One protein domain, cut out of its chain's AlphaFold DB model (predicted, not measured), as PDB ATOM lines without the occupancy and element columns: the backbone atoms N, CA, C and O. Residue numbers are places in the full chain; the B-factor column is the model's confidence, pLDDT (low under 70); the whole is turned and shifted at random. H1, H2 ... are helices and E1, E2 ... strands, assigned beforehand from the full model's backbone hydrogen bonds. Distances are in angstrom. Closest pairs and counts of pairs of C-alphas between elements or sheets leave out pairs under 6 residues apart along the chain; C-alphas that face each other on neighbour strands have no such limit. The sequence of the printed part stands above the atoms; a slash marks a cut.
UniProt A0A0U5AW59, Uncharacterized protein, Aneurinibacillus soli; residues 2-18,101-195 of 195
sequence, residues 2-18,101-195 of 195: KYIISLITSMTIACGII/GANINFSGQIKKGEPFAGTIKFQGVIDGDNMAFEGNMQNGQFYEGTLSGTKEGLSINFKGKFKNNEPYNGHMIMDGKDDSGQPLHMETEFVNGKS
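Overview. This is residues 2 to 18 and 101 to 195 of the 195 residues of an uncharacterized protein of Aneurinibacillus soli (UniProt A0A0U5AW59). A single wall of seven strands, with E1 to E6 each bending partway along, makes a trough, and one helix, H1, lies over its hollow face while the other face is bare. The printed part has 112 residues, with one named helix followed by seven named strands. The sheet's order is E1 - E2 - E3 - E4 - E5 - E6 - E7, all antiparallel: a meander, each strand the antiparallel neighbour of the one before. The class is mostly strand, and the whole is compact, with a radius of gyration of the C-alphas of 14.4 A and spans of 51 by 32 by 19 A.

Arrangement. H1, residues 2 to 17, is on the twisted sheet, and every O i to N i+4 pair in it is within hydrogen-bond range. E1, residues 102 to 111, and E2, residues 114 to 126, form a hairpin, with N 105 and O 121 2.8 A apart. The next hairpins are E2 with E3, residues 129 to 138 (N 122 and O 133, 2.9 A), and E3 with E4, residues 141 to 151 (N 134 and O 146, 2.9 A). E4 and E5, residues 154 to 163, follow with N 147 and O 158 at 2.8 A. E6, residues 166 to 177, pairs with E5 through N 157 and O 173, 2.8 A, and with E7, residues 183 to 190, through N 174 and O 186, 2.8 A. The closest C-alphas of H1 and E2 are those of Ala 14 and Ile 126, 6.8 A apart. The edge strands E1 and E7 are apart.

Along the chain. H1 begins at C-alpha 2 (-10.703, 13.680, 19.954) and is 22.6 A long. E3 measures 25.2 A, and E7 ends at C-alpha 190 (-7.641, 28.626, 28.088).

Size, cuts and confidence. Residues 19 to 100 are not printed, and C-alphas 18 and 101 are 12.0 A apart across the cut. The links printed whole are tight. Residues 2 to 18 have pLDDT under 70.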
ATOM      1  N   LYS A   2     -11.088  14.993  19.375       38.25
ATOM      2  CA  LYS A   2     -10.703  13.680  19.954       38.25
ATOM      3  C   LYS A   2      -9.186  13.506  20.190       38.25
ATOM      4  O   LYS A   2      -8.795  12.971  21.219       38.25
ATOM      5  N   TYR A   3      -8.346  14.026  19.293       48.22
ATOM      6  CA  TYR A   3      -6.879  13.985  19.415       48.22
ATOM      7  C   TYR A   3      -6.325  14.861  20.550       48.22
ATOM      8  O   TYR A   3      -5.400  14.456  21.246       48.22
ATOM      9  N   ILE A   4      -6.948  16.020  20.790       45.09
ATOM     10  CA  ILE A   4      -6.608  16.930  21.896       45.09
ATOM     11  C   ILE A   4      -6.879  16.232  23.231       45.09
ATOM     12  O   ILE A   4      -6.028  16.216  24.113       45.09
ATOM     13  N   ILE A   5      -8.032  15.564  23.334       48.69
ATOM     14  CA  ILE A   5      -8.396  14.771  24.509       48.69
ATOM     15  C   ILE A   5      -7.408  13.614  24.702       48.69
ATOM     16  O   ILE A   5      -6.996  13.388  25.834       48.69
ATOM     17  N   SER A   6      -6.978  12.934  23.629       49.47
ATOM     18  CA  SER A   6      -6.000  11.832  23.690       49.47
ATOM     19  C   SER A   6      -4.621  12.268  24.197       49.47
ATOM     20  O   SER A   6      -4.040  11.556  25.003       49.47
ATOM     21  N   LEU A   7      -4.093  13.417  23.764       50.03
ATOM     22  CA  LEU A   7      -2.797  13.918  24.245       50.03
ATOM     23  C   LEU A   7      -2.883  14.494  25.666       50.03
ATOM     24  O   LEU A   7      -1.964  14.298  26.456       50.03
ATOM     25  N   ILE A   8      -3.999  15.135  26.034       50.62
ATOM     26  CA  ILE A   8      -4.257  15.569  27.420       50.62
ATOM     27  C   ILE A   8      -4.414  14.353  28.353       50.62
ATOM     28  O   ILE A   8      -3.946  14.374  29.493       50.62
ATOM     29  N   THR A   9      -5.006  13.252  27.879       49.81
ATOM     30  CA  THR A   9      -5.062  11.998  28.650       49.81
ATOM     31  C   THR A   9      -3.698  11.318  28.742       49.81
ATOM     32  O   THR A   9      -3.319  10.950  29.853       49.81
ATOM     33  N   SER A  10      -2.907  11.255  27.659       49.62
ATOM     34  CA  SER A  10      -1.494  10.831  27.723       49.62
ATOM     35  C   SER A  10      -0.693  11.682  28.716       49.62
ATOM     36  O   SER A  10       0.150  11.168  29.443       49.62
ATOM     37  N   MET A  11      -1.000  12.978  28.824       49.69
ATOM     38  CA  MET A  11      -0.380  13.889  29.785       49.69
ATOM     39  C   MET A  11      -0.805  13.604  31.232       49.69
ATOM     40  O   MET A  11       0.034  13.637  32.128       49.69
ATOM     41  N   THR A  12      -2.077  13.283  31.477       47.34
ATOM     42  CA  THR A  12      -2.555  12.883  32.814       47.34
ATOM     43  C   THR A  12      -1.855  11.600  33.272       47.34
ATOM     44  O   THR A  12      -1.440  11.488  34.427       47.34
ATOM     45  N   ILE A  13      -1.646  10.665  32.338       43.69
ATOM     46  CA  ILE A  13      -0.909   9.416  32.551       43.69
ATOM     47  C   ILE A  13       0.580   9.708  32.798       43.69
ATOM     48  O   ILE A  13       1.121   9.257  33.805       43.69
ATOM     49  N   ALA A  14       1.218  10.554  31.982       40.97
ATOM     50  CA  ALA A  14       2.592  11.014  32.192       40.97
ATOM     51  C   ALA A  14       2.779  11.677  33.568       40.97
ATOM     52  O   ALA A  14       3.773  11.428  34.240       40.97
ATOM     53  N   CYS A  15       1.809  12.465  34.039       41.47
ATOM     54  CA  CYS A  15       1.853  13.105  35.357       41.47
ATOM     55  C   CYS A  15       1.688  12.115  36.515       41.47
ATOM     56  O   CYS A  15       2.307  12.304  37.560       41.47
ATOM     57  N   GLY A  16       0.896  11.052  36.335       42.03
ATOM     58  CA  GLY A  16       0.845   9.929  37.277       42.03
ATOM     59  C   GLY A  16       2.152   9.126  37.316       42.03
ATOM     60  O   GLY A  16       2.493   8.564  38.353       42.03
ATOM     61  N   ILE A  17       2.907   9.122  36.212       39.69
ATOM     62  CA  ILE A  17       4.206   8.443  36.061       39.69
ATOM     63  C   ILE A  17       5.383   9.317  36.547       39.69
ATOM     64  O   ILE A  17       6.370   8.782  37.046       39.69
ATOM     65  N   ILE A  18       5.272  10.656  36.528       45.94
ATOM     66  CA  ILE A  18       6.257  11.585  37.136       45.94
ATOM     67  C   ILE A  18       6.151  11.593  38.683       45.94
ATOM     68  O   ILE A  18       6.741  12.416  39.376       45.94
ATOM     69  N   GLY A 101      13.632   6.458  30.275       76.88
ATOM     70  CA  GLY A 101      13.720   6.993  28.912       76.88
ATOM     71  C   GLY A 101      13.648   8.519  28.806       76.88
ATOM     72  O   GLY A 101      14.061   9.050  27.775       76.88
ATOM     73  N   ALA A 102      13.247   9.225  29.865       83.06
ATOM     74  CA  ALA A 102      13.145  10.680  29.909       83.06
ATOM     75  C   ALA A 102      14.322  11.328  30.650       83.06
ATOM     76  O   ALA A 102      14.804  10.828  31.662       83.06
ATOM     77  N   ASN A 103      14.782  12.476  30.160       89.25
ATOM     78  CA  ASN A 103      15.671  13.359  30.903       89.25
ATOM     79  C   ASN A 103      14.839  14.181  31.882       89.25
ATOM     80  O   ASN A 103      13.875  14.824  31.471       89.25
ATOM     81  N   ILE A 104      15.229  14.193  33.152       88.81
ATOM     82  CA  ILE A 104      14.541  14.918  34.217       88.81
ATOM     83  C   ILE A 104      15.557  15.788  34.944       88.81
ATOM     84  O   ILE A 104      16.641  15.327  35.301       88.81
ATOM     85  N   ASN A 105      15.185  17.043  35.173       93.00
ATOM     86  CA  ASN A 105      15.856  17.961  36.078       93.00
ATOM     87  C   ASN A 105      14.809  18.525  37.030       93.00
ATOM     88  O   ASN A 105      13.896  19.216  36.594       93.00
ATOM     89  N   PHE A 106      14.944  18.252  38.318       93.38
ATOM     90  CA  PHE A 106      14.104  18.846  39.349       93.38
ATOM     91  C   PHE A 106      14.979  19.496  40.415       93.38
ATOM     92  O   PHE A 106      16.059  18.998  40.734       93.38
ATOM     93  N   SER A 107      14.506  20.611  40.963       96.19
ATOM     94  CA  SER A 107      15.104  21.279  42.112       96.19
ATOM     95  C   SER A 107      14.002  21.874  42.971       96.19
ATOM     96  O   SER A 107      13.228  22.717  42.513       96.19
ATOM     97  N   GLY A 108      13.909  21.442  44.225       96.38
ATOM     98  CA  GLY A 108      12.794  21.858  45.052       96.38
ATOM     99  C   GLY A 108      12.662  21.156  46.389       96.38
ATOM    100  O   GLY A 108      13.580  20.528  46.914       96.38
ATOM    101  N   GLN A 109      11.479  21.318  46.961       96.31
ATOM    102  CA  GLN A 109      11.014  20.648  48.155       96.31
ATOM    103  C   GLN A 109      10.513  19.249  47.821       96.31
ATOM    104  O   GLN A 109       9.725  19.062  46.894       96.31
ATOM    105  N   ILE A 110      10.926  18.296  48.642       91.88
ATOM    106  CA  ILE A 110      10.393  16.941  48.689       91.88
ATOM    107  C   ILE A 110       9.540  16.832  49.947       91.88
ATOM    108  O   ILE A 110       9.954  17.284  51.021       91.88
ATOM    109  N   LYS A 111       8.355  16.238  49.819       91.81
ATOM    110  CA  LYS A 111       7.424  16.020  50.925       91.81
ATOM    111  C   LYS A 111       6.856  14.617  50.827       91.81
ATOM    112  O   LYS A 111       6.374  14.217  49.777       91.81
ATOM    113  N   LYS A 112       6.897  13.881  51.935       90.44
ATOM    114  CA  LYS A 112       6.480  12.473  52.004       90.44
ATOM    115  C   LYS A 112       7.133  11.558  50.948       90.44
ATOM    116  O   LYS A 112       6.550  10.545  50.591       90.44
ATOM    117  N   GLY A 113       8.350  11.880  50.513       85.62
ATOM    118  CA  GLY A 113       9.098  11.104  49.518       85.62
ATOM    119  C   GLY A 113       8.811  11.461  48.061       85.62
ATOM    120  O   GLY A 113       9.323  10.790  47.172       85.62
ATOM    121  N   GLU A 114       8.053  12.529  47.808       85.50
ATOM    122  CA  GLU A 114       7.672  12.959  46.461       85.50
ATOM    123  C   GLU A 114       8.077  14.422  46.207       85.50
ATOM    124  O   GLU A 114       8.078  15.233  47.146       85.50
ATOM    125  N   PRO A 115       8.416  14.801  44.958       87.56
ATOM    126  CA  PRO A 115       8.539  16.201  44.556       87.56
ATOM    127  C   PRO A 115       7.262  16.986  44.886       87.56
ATOM    128  O   PRO A 115       6.167  16.616  44.477       87.56
ATOM    129  N   PHE A 116       7.388  18.081  45.637       90.06
ATOM    130  CA  PHE A 116       6.239  18.822  46.164       90.06
ATOM    131  C   PHE A 116       6.144  20.251  45.630       90.06
ATOM    132  O   PHE A 116       5.064  20.709  45.263       90.06
ATOM    133  N   ALA A 117       7.258  20.976  45.600       94.44
ATOM    134  CA  ALA A 117       7.299  22.343  45.090       94.44
ATOM    135  C   ALA A 117       8.692  22.665  44.561       94.44
ATOM    136  O   ALA A 117       9.670  22.277  45.189       94.44
ATOM    137  N   GLY A 118       8.810  23.395  43.459       95.75
ATOM    138  CA  GLY A 118      10.114  23.720  42.877       95.75
ATOM    139  C   GLY A 118      10.062  23.855  41.368       95.75
ATOM    140  O   GLY A 118       8.981  23.964  40.800       95.75
ATOM    141  N   THR A 119      11.226  23.829  40.732       96.50
ATOM    142  CA  THR A 119      11.341  23.815  39.274       96.50
ATOM    143  C   THR A 119      11.483  22.385  38.777       96.50
ATOM    144  O   THR A 119      12.132  21.549  39.416       96.50
ATOM    145  N   ILE A 120      10.888  22.104  37.625       93.38
ATOM    146  CA  ILE A 120      11.025  20.830  36.933       93.38
ATOM    147  C   ILE A 120      11.146  21.060  35.432       93.38
ATOM    148  O   ILE A 120      10.448  21.881  34.837       93.38
ATOM    149  N   LYS A 121      12.044  20.297  34.827       92.62
ATOM    150  CA  LYS A 121      12.176  20.140  33.393       92.62
ATOM    151  C   LYS A 121      12.193  18.658  33.079       92.62
ATOM    152  O   LYS A 121      13.029  17.938  33.627       92.62
ATOM    153  N   PHE A 122      11.313  18.212  32.196       88.12
ATOM    154  CA  PHE A 122      11.363  16.860  31.655       88.12
ATOM    155  C   PHE A 122      11.373  16.892  30.131       88.12
ATOM    156  O   PHE A 122      10.809  17.797  29.520       88.12
ATOM    157  N   GLN A 123      12.023  15.908  29.519       90.25
ATOM    158  CA  GLN A 123      11.985  15.680  28.078       90.25
ATOM    159  C   GLN A 123      12.171  14.191  27.795       90.25
ATOM    160  O   GLN A 123      13.188  13.616  28.184       90.25
ATOM    161  N   GLY A 124      11.228  13.565  27.101       87.00
ATOM    162  CA  GLY A 124      11.292  12.136  26.807       87.00
ATOM    163  C   GLY A 124      10.235  11.674  25.814       87.00
ATOM    164  O   GLY A 124       9.483  12.481  25.274       87.00
ATOM    165  N   VAL A 125      10.203  10.362  25.592       83.25
ATOM    166  CA  VAL A 125       9.163   9.681  24.815       83.25
ATOM    167  C   VAL A 125       8.270   8.935  25.797       83.25
ATOM    168  O   VAL A 125       8.763   8.066  26.513       83.25
ATOM    169  N   ILE A 126       6.985   9.276  25.840       71.94
ATOM    170  CA  ILE A 126       5.985   8.670  26.726       71.94
ATOM    171  C   ILE A 126       4.895   8.089  25.834       71.94
ATOM    172  O   ILE A 126       4.301   8.816  25.046       71.94
ATOM    173  N   ASP A 127       4.690   6.774  25.891       72.62
ATOM    174  CA  ASP A 127       3.723   6.055  25.044       72.62
ATOM    175  C   ASP A 127       3.876   6.334  23.532       72.62
ATOM    176  O   ASP A 127       2.907   6.354  22.775       72.62
ATOM    177  N   GLY A 128       5.120   6.547  23.084       75.88
ATOM    178  CA  GLY A 128       5.458   6.869  21.690       75.88
ATOM    179  C   GLY A 128       5.385   8.359  21.338       75.88
ATOM    180  O   GLY A 128       5.858   8.749  20.271       75.88
ATOM    181  N   ASP A 129       4.884   9.196  22.247       80.62
ATOM    182  CA  ASP A 129       4.749  10.636  22.051       80.62
ATOM    183  C   ASP A 129       5.981  11.360  22.611       80.62
ATOM    184  O   ASP A 129       6.379  11.157  23.762       80.62
ATOM    185  N   ASN A 130       6.604  12.229  21.810       85.88
ATOM    186  CA  ASN A 130       7.652  13.108  22.329       85.88
ATOM    187  C   ASN A 130       6.988  14.159  23.207       85.88
ATOM    188  O   ASN A 130       6.111  14.875  22.731       85.88
ATOM    189  N   MET A 131       7.422  14.279  24.455       87.00
ATOM    190  CA  MET A 131       6.897  15.254  25.396       87.00
ATOM    191  C   MET A 131       8.024  15.987  26.107       87.00
ATOM    192  O   MET A 131       9.046  15.402  26.475       87.00
ATOM    193  N   ALA A 132       7.812  17.275  26.342       90.44
ATOM    194  CA  ALA A 132       8.656  18.084  27.190       90.44
ATOM    195  C   ALA A 132       7.816  19.031  28.040       90.44
ATOM    196  O   ALA A 132       6.772  19.524  27.620       90.44
ATOM    197  N   PHE A 133       8.309  19.318  29.232       91.06
ATOM    198  CA  PHE A 133       7.768  20.361  30.083       91.06
ATOM    199  C   PHE A 133       8.908  21.105  30.739       91.06
ATOM    200  O   PHE A 133       9.915  20.507  31.125       91.06
ATOM    201  N   GLU A 134       8.712  22.396  30.925       95.44
ATOM    202  CA  GLU A 134       9.570  23.231  31.742       95.44
ATOM    203  C   GLU A 134       8.699  24.190  32.542       95.44
ATOM    204  O   GLU A 134       7.912  24.951  31.977       95.44
ATOM    205  N   GLY A 135       8.822  24.149  33.865       95.62
ATOM    206  CA  GLY A 135       7.977  24.967  34.714       95.62
ATOM    207  C   GLY A 135       8.155  24.723  36.201       95.62
ATOM    208  O   GLY A 135       9.144  24.158  36.669       95.62
ATOM    209  N   ASN A 136       7.157  25.178  36.942       95.75
ATOM    210  CA  ASN A 136       7.092  25.125  38.387       95.75
ATOM    211  C   ASN A 136       6.054  24.108  38.851       95.75
ATOM    212  O   ASN A 136       4.966  23.992  38.281       95.75
ATOM    213  N   MET A 137       6.373  23.434  39.951       91.12
ATOM    214  CA  MET A 137       5.458  22.590  40.706       91.12
ATOM    215  C   MET A 137       5.016  23.283  41.991       91.12
ATOM    216  O   MET A 137       5.808  23.972  42.643       91.12
ATOM    217  N   GLN A 138       3.770  23.043  42.388       92.12
ATOM    218  CA  GLN A 138       3.227  23.390  43.696       92.12
ATOM    219  C   GLN A 138       2.294  22.282  44.172       92.12
ATOM    220  O   GLN A 138       1.485  21.764  43.409       92.12
ATOM    221  N   ASN A 139       2.381  21.934  45.454       90.06
ATOM    222  CA  ASN A 139       1.548  20.905  46.074       90.06
ATOM    223  C   ASN A 139       1.572  19.540  45.356       90.06
ATOM    224  O   ASN A 139       0.559  18.849  45.314       90.06
ATOM    225  N   GLY A 140       2.724  19.160  44.797       86.38
ATOM    226  CA  GLY A 140       2.907  17.908  44.055       86.38
ATOM    227  C   GLY A 140       2.326  17.918  42.639       86.38
ATOM    228  O   GLY A 140       2.250  16.871  42.008       86.38
ATOM    229  N   GLN A 141       1.908  19.078  42.131       87.31
ATOM    230  CA  GLN A 141       1.306  19.230  40.806       87.31
ATOM    231  C   GLN A 141       2.050  20.276  39.983       87.31
ATOM    232  O   GLN A 141       2.676  21.180  40.543       87.31
ATOM    233  N   PHE A 142       1.946  20.198  38.656       88.31
ATOM    234  CA  PHE A 142       2.342  21.315  37.802       88.31
ATOM    235  C   PHE A 142       1.475  22.532  38.105       88.31
ATOM    236  O   PHE A 142       0.264  22.422  38.294       88.31
ATOM    237  N   TYR A 143       2.115  23.695  38.162       91.62
ATOM    238  CA  TYR A 143       1.457  24.952  38.489       91.62
ATOM    239  C   TYR A 143       1.520  25.945  37.334       91.62
ATOM    240  O   TYR A 143       0.505  26.530  36.969       91.62
ATOM    241  N   GLU A 144       2.696  26.131  36.740       96.00
ATOM    242  CA  GLU A 144       2.907  27.069  35.637       96.00
ATOM    243  C   GLU A 144       4.111  26.634  34.814       96.00
ATOM    244  O   GLU A 144       5.125  26.234  35.386       96.00
ATOM    245  N   GLY A 145       4.022  26.713  33.491       95.69
ATOM    246  CA  GLY A 145       5.120  26.320  32.625       95.69
ATOM    247  C   GLY A 145       4.757  26.284  31.151       95.69
ATOM    248  O   GLY A 145       3.675  26.702  30.736       95.69
ATOM    249  N   THR A 146       5.697  25.752  30.385       95.44
ATOM    250  CA  THR A 146       5.530  25.426  28.977       95.44
ATOM    251  C   THR A 146       5.521  23.915  28.838       95.44
ATOM    252  O   THR A 146       6.469  23.249  29.251       95.44
ATOM    253  N   LEU A 147       4.465  23.386  28.242       91.19
ATOM    254  CA  LEU A 147       4.352  22.005  27.810       91.19
ATOM    255  C   LEU A 147       4.472  21.971  26.293       91.19
ATOM    256  O   LEU A 147       3.782  22.715  25.603       91.19
ATOM    257  N   SER A 148       5.283  21.065  25.767       91.12
ATOM    258  CA  SER A 148       5.283  20.757  24.348       91.12
ATOM    259  C   SER A 148       5.210  19.260  24.107       91.12
ATOM    260  O   SER A 148       5.672  18.449  24.912       91.12
ATOM    261  N   GLY A 149       4.613  18.886  22.985       88.94
ATOM    262  CA  GLY A 149       4.602  17.504  22.552       88.94
ATOM    263  C   GLY A 149       4.447  17.365  21.051       88.94
ATOM    264  O   GLY A 149       4.086  18.312  20.353       88.94
ATOM    265  N   THR A 150       4.769  16.187  20.533       86.31
ATOM    266  CA  THR A 150       4.596  15.868  19.117       86.31
ATOM    267  C   THR A 150       4.141  14.427  18.960       86.31
ATOM    268  O   THR A 150       4.781  13.518  19.495       86.31
ATOM    269  N   LYS A 151       3.070  14.236  18.189       82.38
ATOM    270  CA  LYS A 151       2.481  12.940  17.848       82.38
ATOM    271  C   LYS A 151       2.043  12.953  16.390       82.38
ATOM    272  O   LYS A 151       1.315  13.849  15.988       82.38
ATOM    273  N   GLU A 152       2.502  11.979  15.604       82.62
ATOM    274  CA  GLU A 152       2.049  11.770  14.214       82.62
ATOM    275  C   GLU A 152       2.100  13.037  13.328       82.62
ATOM    276  O   GLU A 152       1.249  13.262  12.477       82.62
ATOM    277  N   GLY A 153       3.111  13.894  13.524       81.94
ATOM    278  CA  GLY A 153       3.273  15.139  12.761       81.94
ATOM    279  C   GLY A 153       2.441  16.329  13.258       81.94
ATOM    280  O   GLY A 153       2.598  17.423  12.721       81.94
ATOM    281  N   LEU A 154       1.622  16.150  14.298       85.38
ATOM    282  CA  LEU A 154       0.992  17.226  15.057       85.38
ATOM    283  C   LEU A 154       1.887  17.605  16.240       85.38
ATOM    284  O   LEU A 154       2.184  16.773  17.099       85.38
ATOM    285  N   SER A 155       2.295  18.865  16.302       90.25
ATOM    286  CA  SER A 155       2.953  19.466  17.456       90.25
ATOM    287  C   SER A 155       1.977  20.318  18.259       90.25
ATOM    288  O   SER A 155       1.128  21.004  17.699       90.25
ATOM    289  N   ILE A 156       2.104  20.259  19.581       89.44
ATOM    290  CA  ILE A 156       1.327  21.058  20.526       89.44
ATOM    291  C   ILE A 156       2.311  21.815  21.408       89.44
ATOM    292  O   ILE A 156       3.293  21.238  21.880       89.44
ATOM    293  N   ASN A 157       2.030  23.087  21.660       92.50
ATOM    294  CA  ASN A 157       2.723  23.908  22.638       92.50
ATOM    295  C   ASN A 157       1.686  24.635  23.492       92.50
ATOM    296  O   ASN A 157       0.861  25.370  22.965       92.50
ATOM    297  N   PHE A 158       1.706  24.418  24.800       92.44
ATOM    298  CA  PHE A 158       0.893  25.162  25.750       92.44
ATOM    299  C   PHE A 158       1.801  25.922  26.703       92.44
ATOM    300  O   PHE A 158       2.680  25.331  27.330       92.44
ATOM    301  N   LYS A 159       1.539  27.215  26.871       96.88
ATOM    302  CA  LYS A 159       2.212  28.052  27.857       96.88
ATOM    303  C   LYS A 159       1.184  28.658  28.794       96.88
ATOM    304  O   LYS A 159       0.349  29.462  28.382       96.88
ATOM    305  N   GLY A 160       1.286  28.325  30.075       95.75
ATOM    306  CA  GLY A 160       0.370  28.866  31.062       95.75
ATOM    307  C   GLY A 160       0.369  28.134  32.389       95.75
ATOM    308  O   GLY A 160       1.316  27.444  32.762       95.75
ATOM    309  N   LYS A 161      -0.727  28.327  33.115       95.56
ATOM    310  CA  LYS A 161      -1.008  27.721  34.406       95.56
ATOM    311  C   LYS A 161      -1.750  26.413  34.252       95.56
ATOM    312  O   LYS A 161      -2.613  26.271  33.385       95.56
ATOM    313  N   PHE A 162      -1.465  25.524  35.185       89.44
ATOM    314  CA  PHE A 162      -2.058  24.208  35.293       89.44
ATOM    315  C   PHE A 162      -2.845  24.098  36.595       89.44
ATOM    316  O   PHE A 162      -2.527  24.740  37.600       89.44
ATOM    317  N   LYS A 163      -3.887  23.272  36.581       87.75
ATOM    318  CA  LYS A 163      -4.648  22.890  37.772       87.75
ATOM    319  C   LYS A 163      -4.977  21.414  37.654       87.75
ATOM    320  O   LYS A 163      -5.500  21.003  36.629       87.75
ATOM    321  N   ASN A 164      -4.655  20.621  38.677       84.19
ATOM    322  CA  ASN A 164      -4.762  19.158  38.606       84.19
ATOM    323  C   ASN A 164      -4.008  18.567  37.400       84.19
ATOM    324  O   ASN A 164      -4.460  17.597  36.804       84.19
ATOM    325  N   ASN A 165      -2.862  19.164  37.052       82.62
ATOM    326  CA  ASN A 165      -2.045  18.811  35.889       82.62
ATOM    327  C   ASN A 165      -2.712  19.021  34.514       82.62
ATOM    328  O   ASN A 165      -2.191  18.540  33.515       82.62
ATOM    329  N   GLU A 166      -3.804  19.783  34.433       85.00
ATOM    330  CA  GLU A 166      -4.474  20.145  33.177       85.00
ATOM    331  C   GLU A 166      -4.302  21.642  32.859       85.00
ATOM    332  O   GLU A 166      -4.197  22.441  33.799       85.00
ATOM    333  N   PRO A 167      -4.291  22.060  31.574       88.00
ATOM    334  CA  PRO A 167      -4.287  23.471  31.188       88.00
ATOM    335  C   PRO A 167      -5.450  24.230  31.835       88.00
ATOM    336  O   PRO A 167      -6.611  23.853  31.697       88.00
ATOM    337  N   TYR A 168      -5.143  25.313  32.548       90.44
ATOM    338  CA  TYR A 168      -6.142  26.099  33.273       90.44
ATOM    339  C   TYR A 168      -6.241  27.531  32.756       90.44
ATOM    340  O   TYR A 168      -7.334  27.983  32.429       90.44
ATOM    341  N   ASN A 169      -5.114  28.238  32.673       94.88
ATOM    342  CA  ASN A 169      -5.049  29.589  32.114       94.88
ATOM    343  C   ASN A 169      -3.819  29.714  31.223       94.88
ATOM    344  O   ASN A 169      -2.713  29.608  31.749       94.88
ATOM    345  N   GLY A 170      -3.972  29.965  29.929       95.38
ATOM    346  CA  GLY A 170      -2.825  30.121  29.035       95.38
ATOM    347  C   GLY A 170      -3.156  29.933  27.567       95.38
ATOM    348  O   GLY A 170      -4.287  29.621  27.219       95.38
ATOM    349  N   HIS A 171      -2.135  30.054  26.732       95.25
ATOM    350  CA  HIS A 171      -2.260  29.978  25.282       95.25
ATOM    351  C   HIS A 171      -1.726  28.641  24.780       95.25
ATOM    352  O   HIS A 171      -0.675  28.165  25.225       95.25
ATOM    353  N   MET A 172      -2.476  28.020  23.878       92.69
ATOM    354  CA  MET A 172      -2.131  26.771  23.220       92.69
ATOM    355  C   MET A 172      -2.021  26.997  21.719       92.69
ATOM    356  O   MET A 172      -2.934  27.540  21.104       92.69
ATOM    357  N   ILE A 173      -0.934  26.507  21.140       93.06
ATOM    358  CA  ILE A 173      -0.689  26.471  19.704       93.06
ATOM    359  C   ILE A 173      -0.604  25.009  19.280       93.06
ATOM    360  O   ILE A 173       0.053  24.196  19.938       93.06
ATOM    361  N   MET A 174      -1.276  24.673  18.186       90.94
ATOM    362  CA  MET A 174      -1.155  23.388  17.515       90.94
ATOM    363  C   MET A 174      -0.769  23.603  16.061       90.94
ATOM    364  O   MET A 174      -1.494  24.261  15.318       90.94
ATOM    365  N   ASP A 175       0.329  22.979  15.660       92.19
ATOM    366  CA  ASP A 175       0.830  23.005  14.290       92.19
ATOM    367  C   ASP A 175       0.916  21.582  13.753       92.19
ATOM    368  O   ASP A 175       1.417  20.685  14.432       92.19
ATOM    369  N   GLY A 176       0.463  21.362  12.526       91.25
ATOM    370  CA  GLY A 176       0.516  20.057  11.884       91.25
ATOM    371  C   GLY A 176       0.179  20.125  10.405       91.25
ATOM    372  O   GLY A 176       0.390  21.143   9.743       91.25
ATOM    373  N   LYS A 177      -0.346  19.020   9.879       88.06
ATOM    374  CA  LYS A 177      -0.892  18.940   8.525       88.06
ATOM    375  C   LYS A 177      -2.268  18.286   8.560       88.06
ATOM    376  O   LYS A 177      -2.502  17.429   9.408       88.06
ATOM    377  N   ASP A 178      -3.156  18.699   7.667       84.12
ATOM    378  CA  ASP A 178      -4.426  18.008   7.446       84.12
ATOM    379  C   ASP A 178      -4.247  16.735   6.594       84.12
ATOM    380  O   ASP A 178      -3.140  16.412   6.150       84.12
ATOM    381  N   ASP A 179      -5.345  16.020   6.334       83.38
ATOM    382  CA  ASP A 179      -5.344  14.773   5.550       83.38
ATOM    383  C   ASP A 179      -4.862  14.968   4.099       83.38
ATOM    384  O   ASP A 179      -4.450  14.013   3.439       83.38
ATOM    385  N   SER A 180      -4.891  16.203   3.591       88.50
ATOM    386  CA  SER A 180      -4.385  16.568   2.265       88.50
ATOM    387  C   SER A 180      -2.917  17.017   2.282       88.50
ATOM    388  O   SER A 180      -2.347  17.348   1.240       88.50
ATOM    389  N   GLY A 181      -2.282  17.009   3.459       85.94
ATOM    390  CA  GLY A 181      -0.903  17.431   3.670       85.94
ATOM    391  C   GLY A 181      -0.716  18.948   3.748       85.94
ATOM    392  O   GLY A 181       0.434  19.400   3.779       85.94
ATOM    393  N   GLN A 182      -1.800  19.730   3.776       88.50
ATOM    394  CA  GLN A 182      -1.729  21.184   3.900       88.50
ATOM    395  C   GLN A 182      -1.422  21.583   5.345       88.50
ATOM    396  O   GLN A 182      -1.884  20.905   6.264       88.50
ATOM    397  N   PRO A 183      -0.646  22.660   5.578       89.56
ATOM    398  CA  PRO A 183      -0.364  23.140   6.924       89.56
ATOM    399  C   PRO A 183      -1.648  23.435   7.702       89.56
ATOM    400  O   PRO A 183      -2.526  24.152   7.224       89.56
ATOM    401  N   LEU A 184      -1.721  22.913   8.921       88.88
ATOM    402  CA  LEU A 184      -2.761  23.210   9.894       88.88
ATOM    403  C   LEU A 184      -2.130  24.007  11.034       88.88
ATOM    404  O   LEU A 184      -1.156  23.547  11.626       88.88
ATOM    405  N   HIS A 185      -2.704  25.164  11.351       92.12
ATOM    406  CA  HIS A 185      -2.326  25.984  12.498       92.12
ATOM    407  C   HIS A 185      -3.588  26.345  13.280       92.12
ATOM    408  O   HIS A 185      -4.557  26.849  12.707       92.12
ATOM    409  N   MET A 186      -3.595  26.056  14.577       89.44
ATOM    410  CA  MET A 186      -4.697  26.378  15.478       89.44
ATOM    411  C   MET A 186      -4.150  27.024  16.741       89.44
ATOM    412  O   MET A 186      -3.219  26.507  17.355       89.44
ATOM    413  N   GLU A 187      -4.793  28.102  17.165       94.00
ATOM    414  CA  GLU A 187      -4.531  28.738  18.448       94.00
ATOM    415  C   GLU A 187      -5.769  28.663  19.332       94.00
ATOM    416  O   GLU A 187      -6.908  28.669  18.855       94.00
ATOM    417  N   THR A 188      -5.566  28.548  20.636       90.25
ATOM    418  CA  THR A 188      -6.652  28.432  21.606       90.25
ATOM    419  C   THR A 188      -6.225  29.036  22.933       90.25
ATOM    420  O   THR A 188      -5.156  28.726  23.454       90.25
ATOM    421  N   GLU A 189      -7.081  29.879  23.500       94.06
ATOM    422  CA  GLU A 189      -6.891  30.450  24.831       94.06
ATOM    423  C   GLU A 189      -7.672  29.635  25.855       94.06
ATOM    424  O   GLU A 189      -8.860  29.379  25.690       94.06
ATOM    425  N   PHE A 190      -7.013  29.260  26.943       89.50
ATOM    426  CA  PHE A 190      -7.641  28.626  28.088       89.50
ATOM    427  C   PHE A 190      -7.916  29.681  29.150       89.50
ATOM    428  O   PHE A 190      -6.994  30.351  29.620       89.50
ATOM    429  N   VAL A 191      -9.175  29.790  29.572       93.12
ATOM    430  CA  VAL A 191      -9.595  30.642  30.688       93.12
ATOM    431  C   VAL A 191     -10.406  29.812  31.675       93.12
ATOM    432  O   VAL A 191     -11.518  29.367  31.398       93.12
ATOM    433  N   ASN A 192      -9.847  29.609  32.864       91.44
ATOM    434  CA  ASN A 192     -10.395  28.775  33.930       91.44
ATOM    435  C   ASN A 192     -10.735  27.341  33.475       91.44
ATOM    436  O   ASN A 192     -11.777  26.796  33.844       91.44
ATOM    437  N   GLY A 193      -9.850  26.740  32.677       83.12
ATOM    438  CA  GLY A 193      -9.967  25.372  32.163       83.12
ATOM    439  C   GLY A 193     -10.913  25.218  30.970       83.12
ATOM    440  O   GLY A 193     -11.247  24.094  30.609       83.12
ATOM    441  N   LYS A 194     -11.371  26.323  30.372       79.06
ATOM    442  CA  LYS A 194     -12.226  26.320  29.179       79.06
ATOM    443  C   LYS A 194     -11.467  26.897  27.990       79.06
ATOM    444  O   LYS A 194     -10.890  27.971  28.136       79.06
ATOM    445  N   SER A 195     -11.502  26.173  26.875       77.62
ATOM    446  CA  SER A 195     -10.997  26.541  25.544       77.62
ATOM    447  C   SER A 195     -12.106  27.041  24.633       77.62
ATOM    448  O   SER A 195     -13.186  26.401  24.700       77.62
TER     449      SER A 195